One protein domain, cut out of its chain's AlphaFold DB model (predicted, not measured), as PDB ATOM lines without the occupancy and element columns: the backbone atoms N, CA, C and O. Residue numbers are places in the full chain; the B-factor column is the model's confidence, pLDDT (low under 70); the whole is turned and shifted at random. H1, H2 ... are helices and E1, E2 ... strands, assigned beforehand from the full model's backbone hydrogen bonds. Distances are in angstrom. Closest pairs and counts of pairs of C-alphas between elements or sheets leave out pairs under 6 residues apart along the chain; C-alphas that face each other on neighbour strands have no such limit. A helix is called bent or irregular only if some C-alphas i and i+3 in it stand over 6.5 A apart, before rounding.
ATOM      1  N   ALA A  62     -22.598  22.072-107.618       97.94
ATOM      2  CA  ALA A  62     -21.209  22.205-108.010       97.94
ATOM      3  C   ALA A  62     -20.313  22.514-106.812       97.94
ATOM      4  O   ALA A  62     -20.667  23.297-105.925       97.94
ATOM      5  N   TYR A  63     -19.117  21.936-106.823       98.56
ATOM      6  CA  TYR A  63     -17.991  22.371-106.001       98.56
ATOM      7  C   TYR A  63     -16.923  23.001-106.878       98.56
ATOM      8  O   TYR A  63     -16.875  22.756-108.076       98.56
ATOM      9  N   ALA A  64     -16.066  23.827-106.291       98.31
ATOM     10  CA  ALA A  64     -14.924  24.387-106.996       98.31
ATOM     11  C   ALA A  64     -13.623  24.132-106.248       98.31
ATOM     12  O   ALA A  64     -13.608  24.067-105.017       98.31
ATOM     13  N   TYR A  65     -12.529  24.043-106.996       98.19
ATOM     14  CA  TYR A  65     -11.196  23.861-106.442       98.19
ATOM     15  C   TYR A  65     -10.200  24.869-107.002       98.19
ATOM     16  O   TYR A  65     -10.150  25.122-108.206       98.19
ATOM     17  N   VAL A  66      -9.393  25.437-106.109       97.06
ATOM     18  CA  VAL A  66      -8.338  26.392-106.437       97.06
ATOM     19  C   VAL A  66      -7.060  25.998-105.700       97.06
ATOM     20  O   VAL A  66      -6.987  26.066-104.479       97.06
ATOM     21  N   CYS A  67      -6.011  25.651-106.433       95.69
ATOM     22  CA  CYS A  67      -4.655  25.657-105.904       95.69
ATOM     23  C   CYS A  67      -4.225  27.113-105.640       95.69
ATOM     24  O   CYS A  67      -3.763  27.807-106.545       95.69
ATOM     25  N   GLY A  68      -4.437  27.602-104.414       94.81
ATOM     26  CA  GLY A  68      -4.107  28.973-104.018       94.81
ATOM     27  C   GLY A  68      -2.649  29.365-104.275       94.81
ATOM     28  O   GLY A  68      -2.439  30.473-104.754       94.81
ATOM     29  N   PRO A  69      -1.652  28.481-104.079       93.94
ATOM     30  CA  PRO A  69      -0.253  28.805-104.349       93.94
ATOM     31  C   PRO A  69       0.114  29.065-105.823       93.94
ATOM     32  O   PRO A  69       1.192  29.595-106.092       93.94
ATOM     33  N   LEU A  70      -0.757  28.733-106.789       94.12
ATOM     34  CA  LEU A  70      -0.614  29.195-108.182       94.12
ATOM     35  C   LEU A  70      -0.958  30.679-108.351       94.12
ATOM     36  O   LEU A  70      -0.620  31.286-109.366       94.12
ATOM     37  N   LEU A  71      -1.668  31.249-107.381       94.19
ATOM     38  CA  LEU A  71      -2.093  32.635-107.365       94.19
ATOM     39  C   LEU A  71      -1.122  33.414-106.477       94.19
ATOM     40  O   LEU A  71      -0.909  33.094-105.311       94.19
ATOM     41  N   ILE A  72      -0.524  34.458-107.043       89.19
ATOM     42  CA  ILE A  72       0.589  35.217-106.457       89.19
ATOM     43  C   ILE A  72       0.190  35.850-105.116       89.19
ATOM     44  O   ILE A  72       1.032  36.042-104.240       89.19
ATOM     45  N   CYS A  73      -1.085  36.213-104.946       92.44
ATOM     46  CA  CYS A  73      -1.554  36.900-103.747       92.44
ATOM     47  C   CYS A  73      -3.035  36.642-103.425       92.44
ATOM     48  O   CYS A  73      -3.842  36.295-104.288       92.44
ATOM     49  N   GLN A  74      -3.418  36.895-102.169       94.75
ATOM     50  CA  GLN A  74      -4.791  36.717-101.674       94.75
ATOM     51  C   GLN A  74      -5.873  37.451-102.493       94.75
ATOM     52  O   GLN A  74      -6.920  36.858-102.755       94.75
ATOM     53  N   PRO A  75      -5.659  38.691-102.985       97.06
ATOM     54  CA  PRO A  75      -6.620  39.334-103.882       97.06
ATOM     55  C   PRO A  75      -6.920  38.533-105.156       97.06
ATOM     56  O   PRO A  75      -8.057  38.543-105.627       97.06
ATOM     57  N   GLN A  76      -5.933  37.814-105.704       96.38
ATOM     58  CA  GLN A  76      -6.158  36.946-106.862       96.38
ATOM     59  C   GLN A  76      -7.030  35.748-106.484       96.38
ATOM     60  O   GLN A  76      -7.978  35.459-107.203       96.38
ATOM     61  N   VAL A  77      -6.796  35.126-105.322       96.44
ATOM     62  CA  VAL A  77      -7.655  34.049-104.795       96.44
ATOM     63  C   VAL A  77      -9.107  34.517-104.668       96.44
ATOM     64  O   VAL A  77     -10.016  33.850-105.162       96.44
ATOM     65  N   THR A  78      -9.342  35.682-104.054       97.38
ATOM     66  CA  THR A  78     -10.694  36.246-103.907       97.38
ATOM     67  C   THR A  78     -11.345  36.506-105.263       97.38
ATOM     68  O   THR A  78     -12.501  36.129-105.466       97.38
ATOM     69  N   ARG A  79     -10.607  37.089-106.214       97.00
ATOM     70  CA  ARG A  79     -11.109  37.331-107.573       97.00
ATOM     71  C   ARG A  79     -11.471  36.026-108.282       97.00
ATOM     72  O   ARG A  79     -12.540  35.942-108.876       97.00
ATOM     73  N   THR A  80     -10.633  34.999-108.185       97.75
ATOM     74  CA  THR A  80     -10.901  33.686-108.783       97.75
ATOM     75  C   THR A  80     -12.131  33.022-108.162       97.75
ATOM     76  O   THR A  80     -12.957  32.475-108.890       97.75
ATOM     77  N   ARG A  81     -12.332  33.125-106.840       97.88
ATOM     78  CA  ARG A  81     -13.566  32.652-106.180       97.88
ATOM     79  C   ARG A  81     -14.813  33.357-106.712       97.88
ATOM     80  O   ARG A  81     -15.817  32.702-106.966       97.88
ATOM     81  N   GLN A  82     -14.745  34.676-106.890       97.94
ATOM     82  CA  GLN A  82     -15.853  35.455-107.450       97.94
ATOM     83  C   GLN A  82     -16.150  35.043-108.891       97.94
ATOM     84  O   GLN A  82     -17.305  34.818-109.228       97.94
ATOM     85  N   GLN A  83     -15.115  34.861-109.714       97.94
ATOM     86  CA  GLN A  83     -15.274  34.353-111.076       97.94
ATOM     87  C   GLN A  83     -15.929  32.966-111.087       97.94
ATOM     88  O   GLN A  83     -16.775  32.713-111.939       97.94
ATOM     89  N   LEU A  84     -15.578  32.080-110.143       98.00
ATOM     90  CA  LEU A  84     -16.177  30.741-110.011       98.00
ATOM     91  C   LEU A  84     -17.657  30.818-109.671       98.00
ATOM     92  O   LEU A  84     -18.457  30.119-110.287       98.00
ATOM     93  N   ALA A  85     -18.020  31.704-108.747       97.62
ATOM     94  CA  ALA A  85     -19.413  31.958-108.415       97.62
ATOM     95  C   ALA A  85     -20.196  32.522-109.609       97.62
ATOM     96  O   ALA A  85     -21.285  32.033-109.893       97.62
ATOM     97  N   SER A  86     -19.636  33.500-110.330       97.56
ATOM     98  CA  SER A  86     -20.268  34.073-111.525       97.56
ATOM     99  C   SER A  86     -20.465  33.027-112.619       97.56
ATOM    100  O   SER A  86     -21.579  32.857-113.093       97.56
ATOM    101  N   TYR A  87     -19.423  32.261-112.952       97.25
ATOM    102  CA  TYR A  87     -19.516  31.200-113.955       97.25
ATOM    103  C   TYR A  87     -20.562  30.144-113.581       97.25
ATOM    104  O   TYR A  87     -21.349  29.730-114.425       97.25
ATOM    105  N   ALA A  88     -20.591  29.713-112.315       96.69
ATOM    106  CA  ALA A  88     -21.581  28.752-111.848       96.69
ATOM    107  C   ALA A  88     -23.007  29.297-111.996       96.69
ATOM    108  O   ALA A  88     -23.872  28.591-112.505       96.69
ATOM    109  N   ALA A  89     -23.236  30.556-111.610       96.00
ATOM    110  CA  ALA A  89     -24.533  31.205-111.756       96.00
ATOM    111  C   ALA A  89     -24.959  31.305-113.230       96.00
ATOM    112  O   ALA A  89     -26.082  30.928-113.562       96.00
ATOM    113  N   ASP A  90     -24.052  31.732-114.113       95.81
ATOM    114  CA  ASP A  90     -24.303  31.843-115.555       95.81
ATOM    115  C   ASP A  90     -24.588  30.470-116.196       95.81
ATOM    116  O   ASP A  90     -25.396  30.362-117.118       95.81
ATOM    117  N   ALA A  91     -23.971  29.405-115.676       94.69
ATOM    118  CA  ALA A  91     -24.185  28.023-116.102       94.69
ATOM    119  C   ALA A  91     -25.402  27.339-115.441       94.69
ATOM    120  O   ALA A  91     -25.667  26.169-115.720       94.69
ATOM    121  N   GLY A  92     -26.136  28.026-114.556       95.50
ATOM    122  CA  GLY A  92     -27.276  27.454-113.832       95.50
ATOM    123  C   GLY A  92     -26.898  26.397-112.784       95.50
ATOM    124  O   GLY A  92     -27.712  25.531-112.467       95.50
ATOM    125  N   LEU A  93     -25.672  26.447-112.260       95.75
ATOM    126  CA  LEU A  93     -25.145  25.549-111.232       95.75
ATOM    127  C   LEU A  93     -25.275  26.165-109.831       95.75
ATOM    128  O   LEU A  93     -25.010  27.352-109.627       95.75
ATOM    129  N   GLU A  94     -25.598  25.344-108.829       95.94
ATOM    130  CA  GLU A  94     -25.530  25.753-107.420       95.94
ATOM    131  C   GLU A  94     -24.101  25.541-106.895       95.94
ATOM    132  O   GLU A  94     -23.736  24.431-106.497       95.94
ATOM    133  N   LEU A  95     -23.277  26.597-106.873       97.31
ATOM    134  CA  LEU A  95     -21.935  26.528-106.286       97.31
ATOM    135  C   LEU A  95     -22.013  26.452-104.755       97.31
ATOM    136  O   LEU A  95     -22.115  27.466-104.066       97.31
ATOM    137  N   ALA A  96     -21.935  25.238-104.221       97.06
ATOM    138  CA  ALA A  96     -22.163  24.974-102.807       97.06
ATOM    139  C   ALA A  96     -20.903  25.110-101.931       97.06
ATOM    140  O   ALA A  96     -21.024  25.307-100.723       97.06
ATOM    141  N   ALA A  97     -19.701  25.002-102.507       98.00
ATOM    142  CA  ALA A  97     -18.443  25.205-101.786       98.00
ATOM    143  C   ALA A  97     -17.274  25.505-102.733       98.00
ATOM    144  O   ALA A  97     -17.242  25.035-103.872       98.00
ATOM    145  N   VAL A  98     -16.277  26.239-102.225       98.31
ATOM    146  CA  VAL A  98     -14.985  26.445-102.892       98.31
ATOM    147  C   VAL A  98     -13.858  26.001-101.968       98.31
ATOM    148  O   VAL A  98     -13.692  26.540-100.874       98.31
ATOM    149  N   PHE A  99     -13.073  25.031-102.422       98.19
ATOM    150  CA  PHE A  99     -11.923  24.475-101.721       98.19
ATOM    151  C   PHE A  99     -10.656  25.144-102.241       98.19
ATOM    152  O   PHE A  99     -10.422  25.176-103.448       98.19
ATOM    153  N   VAL A 100      -9.853  25.709-101.342       97.25
ATOM    154  CA  VAL A 100      -8.633  26.429-101.717       97.25
ATOM    155  C   VAL A 100      -7.449  25.877-100.953       97.25
ATOM    156  O   VAL A 100      -7.510  25.816 -99.727       97.25
ATOM    157  N   GLU A 101      -6.401  25.488-101.675       96.31
ATOM    158  CA  GLU A 101      -5.122  25.142-101.052       96.31
ATOM    159  C   GLU A 101      -4.421  26.387-100.537       96.31
ATOM    160  O   GLU A 101      -4.438  27.433-101.187       96.31
ATOM    161  N   GLU A 102      -3.767  26.250 -99.393       92.88
ATOM    162  CA  GLU A 102      -2.989  27.326 -98.780       92.88
ATOM    163  C   GLU A 102      -1.489  27.177 -99.053       92.88
ATOM    164  O   GLU A 102      -0.784  28.182 -99.116       92.88
ATOM    165  N   ASP A 103      -1.008  25.949 -99.270       89.56
ATOM    166  CA  ASP A 103       0.409  25.636 -99.450       89.56
ATOM    167  C   ASP A 103       0.628  24.499-100.466       89.56
ATOM    168  O   ASP A 103      -0.253  23.677-100.714       89.56
ATOM    169  N   TRP A 104       1.816  24.462-101.071       87.12
ATOM    170  CA  TRP A 104       2.240  23.438-102.026       87.12
ATOM    171  C   TRP A 104       2.545  22.089-101.372       87.12
ATOM    172  O   TRP A 104       2.505  21.067-102.055       87.12
ATOM    173  N   GLN A 105       2.891  22.069-100.080       86.06
ATOM    174  CA  GLN A 105       3.341  20.850 -99.403       86.06
ATOM    175  C   GLN A 105       2.178  20.005 -98.879       86.06
ATOM    176  O   GLN A 105       2.355  18.816 -98.618       86.06
ATOM    177  N   CYS A 106       0.992  20.599 -98.725       87.44
ATOM    178  CA  CYS A 106      -0.170  19.935 -98.154       87.44
ATOM    179  C   CYS A 106      -1.420  20.177 -99.001       87.44
ATOM    180  O   CYS A 106      -1.946  21.285 -99.054       87.44
ATOM    181  N   LEU A 107      -1.932  19.106 -99.609       92.31
ATOM    182  CA  LEU A 107      -3.096  19.123-100.502       92.31
ATOM    183  C   LEU A 107      -4.412  18.890 -99.741       92.31
ATOM    184  O   LEU A 107      -5.290  18.127-100.156       92.31
ATOM    185  N   SER A 108      -4.534  19.523 -98.574       95.69
ATOM    186  CA  SER A 108      -5.644  19.297 -97.644       95.69
ATOM    187  C   SER A 108      -6.995  19.764 -98.193       95.69
ATOM    188  O   SER A 108      -8.048  19.241 -97.813       95.69
ATOM    189  N   ALA A 109      -7.018  20.775 -99.066       97.00
ATOM    190  CA  ALA A 109      -8.258  21.236 -99.671       97.00
ATOM    191  C   ALA A 109      -8.739  20.264-100.752       97.00
ATOM    192  O   ALA A 109      -9.943  20.034-100.851       97.00
ATOM    193  N   PHE A 110      -7.822  19.659-101.507       96.56
ATOM    194  CA  PHE A 110      -8.133  18.632-102.493       96.56
ATOM    195  C   PHE A 110      -8.674  17.366-101.836       96.56
ATOM    196  O   PHE A 110      -9.705  16.855-102.266       96.56
ATOM    197  N   GLU A 111      -8.049  16.886-100.760       96.38
ATOM    198  CA  GLU A 111      -8.558  15.725-100.018       96.38
ATOM    199  C   GLU A 111      -9.984  15.973 -99.508       96.38
ATOM    200  O   GLU A 111     -10.884  15.149 -99.698       96.38
ATOM    201  N   ARG A 112     -10.232  17.158 -98.932       97.94
ATOM    202  CA  ARG A 112     -11.576  17.556 -98.491       97.94
ATOM    203  C   ARG A 112     -12.565  17.655 -99.648       97.94
ATOM    204  O   ARG A 112     -13.696  17.203 -99.490       97.94
ATOM    205  N   LEU A 113     -12.158  18.216-100.788       98.00
ATOM    206  CA  LEU A 113     -12.976  18.260-102.001       98.00
ATOM    207  C   LEU A 113     -13.351  16.848-102.442       98.00
ATOM    208  O   LEU A 113     -14.524  16.583-102.682       98.00
ATOM    209  N   PHE A 114     -12.375  15.949-102.553       97.69
ATOM    210  CA  PHE A 114     -12.578  14.584-103.024       97.69
ATOM    211  C   PHE A 114     -13.583  13.840-102.138       97.69
ATOM    212  O   PHE A 114     -14.594  13.333-102.628       97.69
ATOM    213  N   HIS A 115     -13.378  13.871-100.819       98.00
ATOM    214  CA  HIS A 115     -14.305  13.255 -99.873       98.00
ATOM    215  C   HIS A 115     -15.692  13.903 -99.889       98.00
ATOM    216  O   HIS A 115     -16.696  13.192 -99.852       98.00
ATOM    217  N   ALA A 116     -15.771  15.235 -99.968       97.81
ATOM    218  CA  ALA A 116     -17.049  15.936-100.042       97.81
ATOM    219  C   ALA A 116     -17.798  15.622-101.345       97.81
ATOM    220  O   ALA A 116     -19.010  15.456-101.314       97.81
ATOM    221  N   THR A 117     -17.090  15.492-102.469       98.19
ATOM    222  CA  THR A 117     -17.680  15.178-103.780       98.19
ATOM    223  C   THR A 117     -18.361  13.812-103.753       98.19
ATOM    224  O   THR A 117     -19.510  13.700-104.168       98.19
ATOM    225  N   ILE A 118     -17.693  12.798-103.189       96.75
ATOM    226  CA  ILE A 118     -18.261  11.451-103.032       96.75
ATOM    227  C   ILE A 118     -19.436  11.470-102.050       96.75
ATOM    228  O   ILE A 118     -20.508  10.951-102.350       96.75
ATOM    229  N   ARG A 119     -19.243  12.069-100.866       96.94
ATOM    230  CA  ARG A 119     -20.252  12.084 -99.799       96.94
ATOM    231  C   ARG A 119     -21.535  12.786-100.235       96.94
ATOM    232  O   ARG A 119     -22.626  12.299 -99.955       96.94
ATOM    233  N   ASP A 120     -21.387  13.935-100.882       96.62
ATOM    234  CA  ASP A 120     -22.501  14.809-101.236       96.62
ATOM    235  C   ASP A 120     -23.032  14.532-102.654       96.62
ATOM    236  O   ASP A 120     -23.959  15.220-103.075       96.62
ATOM    237  N   GLN A 121     -22.463  13.538-103.357       95.00
ATOM    238  CA  GLN A 121     -22.801  13.139-104.731       95.00
ATOM    239  C   GLN A 121     -22.894  14.345-105.674       95.00
ATOM    240  O   GLN A 121     -23.905  14.579-106.327       95.00
ATOM    241  N   VAL A 122     -21.843  15.163-105.678       96.44
ATOM    242  CA  VAL A 122     -21.792  16.387-106.485       96.44
ATOM    243  C   VAL A 122     -21.560  16.047-107.953       96.44
ATOM    244  O   VAL A 122     -20.618  15.332-108.280       96.44
ATOM    245  N   ASP A 123     -22.381  16.610-108.839       95.50
ATOM    246  CA  ASP A 123     -22.337  16.318-110.276       95.50
ATOM    247  C   ASP A 123     -21.165  17.004-110.988       95.50
ATOM    248  O   ASP A 123     -20.633  16.492-111.976       95.50
ATOM    249  N   VAL A 124     -20.771  18.193-110.514       97.88
ATOM    250  CA  VAL A 124     -19.812  19.064-111.204       97.88
ATOM    251  C   VAL A 124     -18.735  19.588-110.257       97.88
ATOM    252  O   VAL A 124     -19.016  20.147-109.197       97.88
ATOM    253  N   VAL A 125     -17.478  19.486-110.684       98.19
ATOM    254  CA  VAL A 125     -16.338  20.158-110.055       98.19
ATOM    255  C   VAL A 125     -15.771  21.198-111.018       98.19
ATOM    256  O   VAL A 125     -15.306  20.879-112.112       98.19
ATOM    257  N   LEU A 126     -15.805  22.458-110.599       98.31
ATOM    258  CA  LEU A 126     -15.294  23.601-111.340       98.31
ATOM    259  C   LEU A 126     -13.826  23.866-111.005       98.31
ATOM    260  O   LEU A 126     -13.421  23.891-109.839       98.31
ATOM    261  N   LEU A 127     -13.041  24.144-112.040       97.50
ATOM    262  CA  LEU A 127     -11.654  24.579-111.935       97.50
ATOM    263  C   LEU A 127     -11.447  25.872-112.724       97.50
ATOM    264  O   LEU A 127     -11.979  25.996-113.828       97.50
ATOM    265  N   PRO A 128     -10.585  26.793-112.261       97.19
ATOM    266  CA  PRO A 128     -10.156  27.900-113.108       97.19
ATOM    267  C   PRO A 128      -9.458  27.390-114.373       97.19
ATOM    268  O   PRO A 128      -9.765  27.823-115.478       97.19
ATOM    269  N   SER A 129      -8.563  26.409-114.224       95.94
ATOM    270  CA  SER A 129      -7.911  25.693-115.326       95.94
ATOM    271  C   SER A 129      -7.385  24.336-114.875       95.94
ATOM    272  O   SER A 129      -7.179  24.107-113.682       95.94
ATOM    273  N   MET A 130      -7.039  23.473-115.834       95.06
ATOM    274  CA  MET A 130      -6.351  22.204-115.559       95.06
ATOM    275  C   MET A 130      -4.998  22.372-114.848       95.06
ATOM    276  O   MET A 130      -4.527  21.424-114.223       95.06
ATOM    277  N   LEU A 131      -4.381  23.562-114.904       93.75
ATOM    278  CA  LEU A 131      -3.140  23.851-114.179       93.75
ATOM    279  C   LEU A 131      -3.325  23.703-112.664       93.75
ATOM    280  O   LEU A 131      -2.397  23.311-111.974       93.75
ATOM    281  N   HIS A 132      -4.534  23.929-112.144       93.94
ATOM    282  CA  HIS A 132      -4.800  23.831-110.708       93.94
ATOM    283  C   HIS A 132      -4.627  22.406-110.168       93.94
ATOM    284  O   HIS A 132      -4.519  22.228-108.964       93.94
ATOM    285  N   PHE A 133      -4.522  21.403-111.040       92.94
ATOM    286  CA  PHE A 133      -4.232  20.024-110.670       92.94
ATOM    287  C   PHE A 133      -2.769  19.604-110.819       92.94
ATOM    288  O   PHE A 133      -2.452  18.462-110.504       92.94
ATOM    289  N   THR A 134      -1.853  20.471-111.262       87.25
ATOM    290  CA  THR A 134      -0.450  20.056-111.458       87.25
ATOM    291  C   THR A 134       0.235  19.606-110.176       87.25
ATOM    292  O   THR A 134       1.132  18.771-110.232       87.25
ATOM    293  N   ALA A 135      -0.204  20.113-109.021       85.75
ATOM    294  CA  ALA A 135       0.299  19.672-107.721       85.75
ATOM    295  C   ALA A 135      -0.020  18.191-107.427       85.75
ATOM    296  O   ALA A 135       0.676  17.552-106.649       85.75
ATOM    297  N   LEU A 136      -1.048  17.636-108.079       87.19
ATOM    298  CA  LEU A 136      -1.505  16.251-107.925       87.19
ATOM    299  C   LEU A 136      -0.803  15.286-108.899       87.19
ATOM    300  O   LEU A 136      -1.073  14.086-108.892       87.19
ATOM    301  N   GLY A 137       0.055  15.809-109.780       88.69
ATOM    302  CA  GLY A 137       0.688  15.076-110.871       88.69
ATOM    303  C   GLY A 137       0.216  15.553-112.246       88.69
ATOM    304  O   GLY A 137      -0.126  16.717-112.445       88.69
ATOM    305  N   SER A 138       0.227  14.656-113.236       89.31
ATOM    306  CA  SER A 138      -0.149  15.015-114.608       89.31
ATOM    307  C   SER A 138      -1.648  15.339-114.706       89.31
ATOM    308  O   SER A 138      -2.481  14.462-114.451       89.31
ATOM    309  N   PRO A 139      -2.036  16.547-115.169       85.56
ATOM    310  CA  PRO A 139      -3.443  16.907-115.358       85.56
ATOM    311  C   PRO A 139      -4.205  15.941-116.282       85.56
ATOM    312  O   PRO A 139      -5.410  15.742-116.127       85.56
ATOM    313  N   ARG A 140      -3.496  15.311-117.232       86.06
ATOM    314  CA  ARG A 140      -4.073  14.344-118.178       86.06
ATOM    315  C   ARG A 140      -4.478  13.027-117.520       86.06
ATOM    316  O   ARG A 140      -5.398  12.389-118.014       86.06
ATOM    317  N   SER A 141      -3.807  12.619-116.444       90.62
ATOM    318  CA  SER A 141      -4.135  11.387-115.721       90.62
ATOM    319  C   SER A 141      -5.083  11.638-114.555       90.62
ATOM    320  O   SER A 141      -5.947  10.813-114.284       90.62
ATOM    321  N   ILE A 142      -4.957  12.778-113.873       93.44
ATOM    322  CA  ILE A 142      -5.743  13.043-112.663       93.44
ATOM    323  C   ILE A 142      -7.223  13.307-112.963       93.44
ATOM    324  O   ILE A 142      -8.070  12.795-112.242       93.44
ATOM    325  N   LYS A 143      -7.553  14.027-114.048       94.62
ATOM    326  CA  LYS A 143      -8.950  14.275-114.443       94.62
ATOM    327  C   LYS A 143      -9.735  12.977-114.661       94.62
ATOM    328  O   LYS A 143     -10.716  12.787-113.949       94.62
ATOM    329  N   PRO A 144      -9.340  12.075-115.582       95.62
ATOM    330  CA  PRO A 144     -10.115  10.860-115.820       95.62
ATOM    331  C   PRO A 144     -10.201   9.974-114.574       95.62
ATOM    332  O   PRO A 144     -11.260   9.414-114.319       95.62
ATOM    333  N   SER A 145      -9.141   9.895-113.760       95.19
ATOM    334  CA  SER A 145      -9.178   9.150-112.496       95.19
ATOM    335  C   SER A 145     -10.159   9.756-111.490       95.19
ATOM    336  O   SER A 145     -10.945   9.028-110.891       95.19
ATOM    337  N   PHE A 146     -10.156  11.080-111.319       96.31
ATOM    338  CA  PHE A 146     -11.082  11.763-110.418       96.31
ATOM    339  C   PHE A 146     -12.534  11.576-110.869       96.31
ATOM    340  O   PHE A 146     -13.380  11.206-110.056       96.31
ATOM    341  N   GLU A 147     -12.825  11.783-112.158       97.50
ATOM    342  CA  GLU A 147     -14.180  11.606-112.700       97.50
ATOM    343  C   GLU A 147     -14.652  10.151-112.575       97.50
ATOM    344  O   GLU A 147     -15.790   9.907-112.188       97.50
ATOM    345  N   ALA A 148     -13.778   9.176-112.845       97.19
ATOM    346  CA  ALA A 148     -14.119   7.758-112.742       97.19
ATOM    347  C   ALA A 148     -14.432   7.326-111.302       97.19
ATOM    348  O   ALA A 148     -15.308   6.491-111.093       97.19
ATOM    349  N   VAL A 149     -13.720   7.880-110.317       97.31
ATOM    350  CA  VAL A 149     -13.892   7.506-108.905       97.31
ATOM    351  C   VAL A 149     -15.057   8.245-108.250       97.31
ATOM    352  O   VAL A 149     -15.777   7.659-107.447       97.31
ATOM    353  N   THR A 150     -15.246   9.526-108.565       97.44
ATOM    354  CA  THR A 150     -16.268  10.360-107.913       97.44
ATOM    355  C   THR A 150     -17.598  10.389-108.659       97.44
ATOM    356  O   THR A 150     -18.612  10.738-108.065       97.44
ATOM    357  N   GLY A 151     -17.605  10.069-109.956       97.06
ATOM    358  CA  GLY A 151     -18.752  10.271-110.844       97.06
ATOM    359  C   GLY A 151     -18.972  11.729-111.266       97.06
ATOM    360  O   GLY A 151     -19.736  11.978-112.198       97.06
ATOM    361  N   ALA A 152     -18.286  12.689-110.636       97.69
ATOM    362  CA  ALA A 152     -18.404  14.106-110.949       97.69
ATOM    363  C   ALA A 152     -17.688  14.452-112.259       97.69
ATOM    364  O   ALA A 152     -16.650  13.877-112.587       97.69
ATOM    365  N   ARG A 153     -18.197  15.445-112.989       97.62
ATOM    366  CA  ARG A 153     -17.541  16.001-114.179       97.62
ATOM    367  C   ARG A 153     -16.684  17.200-113.833       97.62
ATOM    368  O   ARG A 153     -17.116  18.094-113.111       97.62
ATOM    369  N   ILE A 154     -15.491  17.258-114.415       97.00
ATOM    370  CA  ILE A 154     -14.581  18.388-114.247       97.00
ATOM    371  C   ILE A 154     -14.736  19.362-115.405       97.00
ATOM    372  O   ILE A 154     -14.440  19.033-116.562       97.00
ATOM    373  N   VAL A 155     -15.126  20.589-115.068       97.12
ATOM    374  CA  VAL A 155     -15.324  21.694-116.012       97.12
ATOM    375  C   VAL A 155     -14.326  22.808-115.709       97.12
ATOM    376  O   VAL A 155     -14.150  23.203-114.556       97.12
ATOM    377  N   THR A 156     -13.658  23.311-116.747       96.19
ATOM    378  CA  THR A 156     -12.772  24.474-116.651       96.19
ATOM    379  C   THR A 156     -13.471  25.726-117.162       96.19
ATOM    380  O   THR A 156     -14.340  25.649-118.026       96.19
ATOM    381  N   MET A 157     -13.091  26.878-116.620       90.50
ATOM    382  CA  MET A 157     -13.636  28.188-117.016       90.50
ATOM    383  C   MET A 157     -12.888  28.814-118.195       90.50
ATOM    384  O   MET A 157     -13.416  29.711-118.850       90.50
TER     385      MET A 157
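What this domain is: This is residues 62 to 157 of the 158 residues of an uncharacterized protein of Kribbella sindirgiensis (UniProt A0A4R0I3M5). A twisted sheet of four parallel strands forms the middle of three layers, helices on both faces of a sheet: H1 alone covers one face, and H2, H3 and H4 are on the other. H1 and H2 run along the strands, H3 crosses them, and H4 packs by the edge strand E4. The printed part has 96 residues, with four named helices and four named strands in the order E1, H1, E2, H2, E3, H3, H4, E4; the class is mixed, and the sheet runs E2, E1, E3, E4. It is compact, with a radius of gyration of the C-alphas of 12.3 A, and rounded, spanning 32 by 30 by 22 A.

How they stand to each other: E1, residues 62 to 67, is an inner strand. H1, residues 74 to 90, is on the sheet at a height of 9.6 A; its closest C-alpha pair with E1 is Ala 64 and Leu 84, 7.1 A. E2, residues 94 to 101, is the parallel neighbour of E1, with N 64 and O 97 2.9 A apart, within hydrogen-bond range. H2, residues 108 to 120, is on the opposite face from H1, at a height of 9.1 A. E3, residues 124 to 127, is parallel to E1, with N 126 and O 63 2.8 A apart. H3, residues 130 to 136, lies over E1 and runs across the strands, at 80 degrees to E1 on the local plane. H4, residues 139 to 150, touches H3 only at the corner, the closest C-alphas being those of Phe 133 and Pro 139, 5.7 A. H2 and H4 only just touch, with 3 pairs of C-alphas within 8 A, the closest Ile 118 and Thr 150, 5.4 A. E4, residues 153 to 156, is parallel to E3, with N 125 and O 153 2.8 A apart. E1, H1, E2 and E3, H3, H4, E4 are strand-helix-strand units, two parallel neighbour strands with helices between; E2, H2, E3 is a split one, with E1 between its strands. The three crossovers are right-handed. In H1 and H2 every O i to N i+4 pair is within hydrogen-bond range, in H4 7 of 8, and in H3 0 of 3, beside 3 of 4 O i to N i+3 pairs.

Where its parts are: E1 begins at C-alpha 62 (-21.209, 22.205, -108.010) and is 17.0 A long. H1 is 24.4 A long, E2 21.4 A, H2 17.8 A, E3 9.9 A, H3 10.8 A and H4 16.2 A. H3 is irregular, with C-alphas 132 and 135 7.2 A apart. E4, 10.0 A long, ends at C-alpha 156 (-12.772, 24.474, -116.651).

The domain as a whole: The C-alphas farthest apart, those of Gly 92 and Gln 105, are 34.5 A apart. The printed part has no cut and no long link. Mean pLDDT of the printed part is 95.2, and no printed residue is under 70.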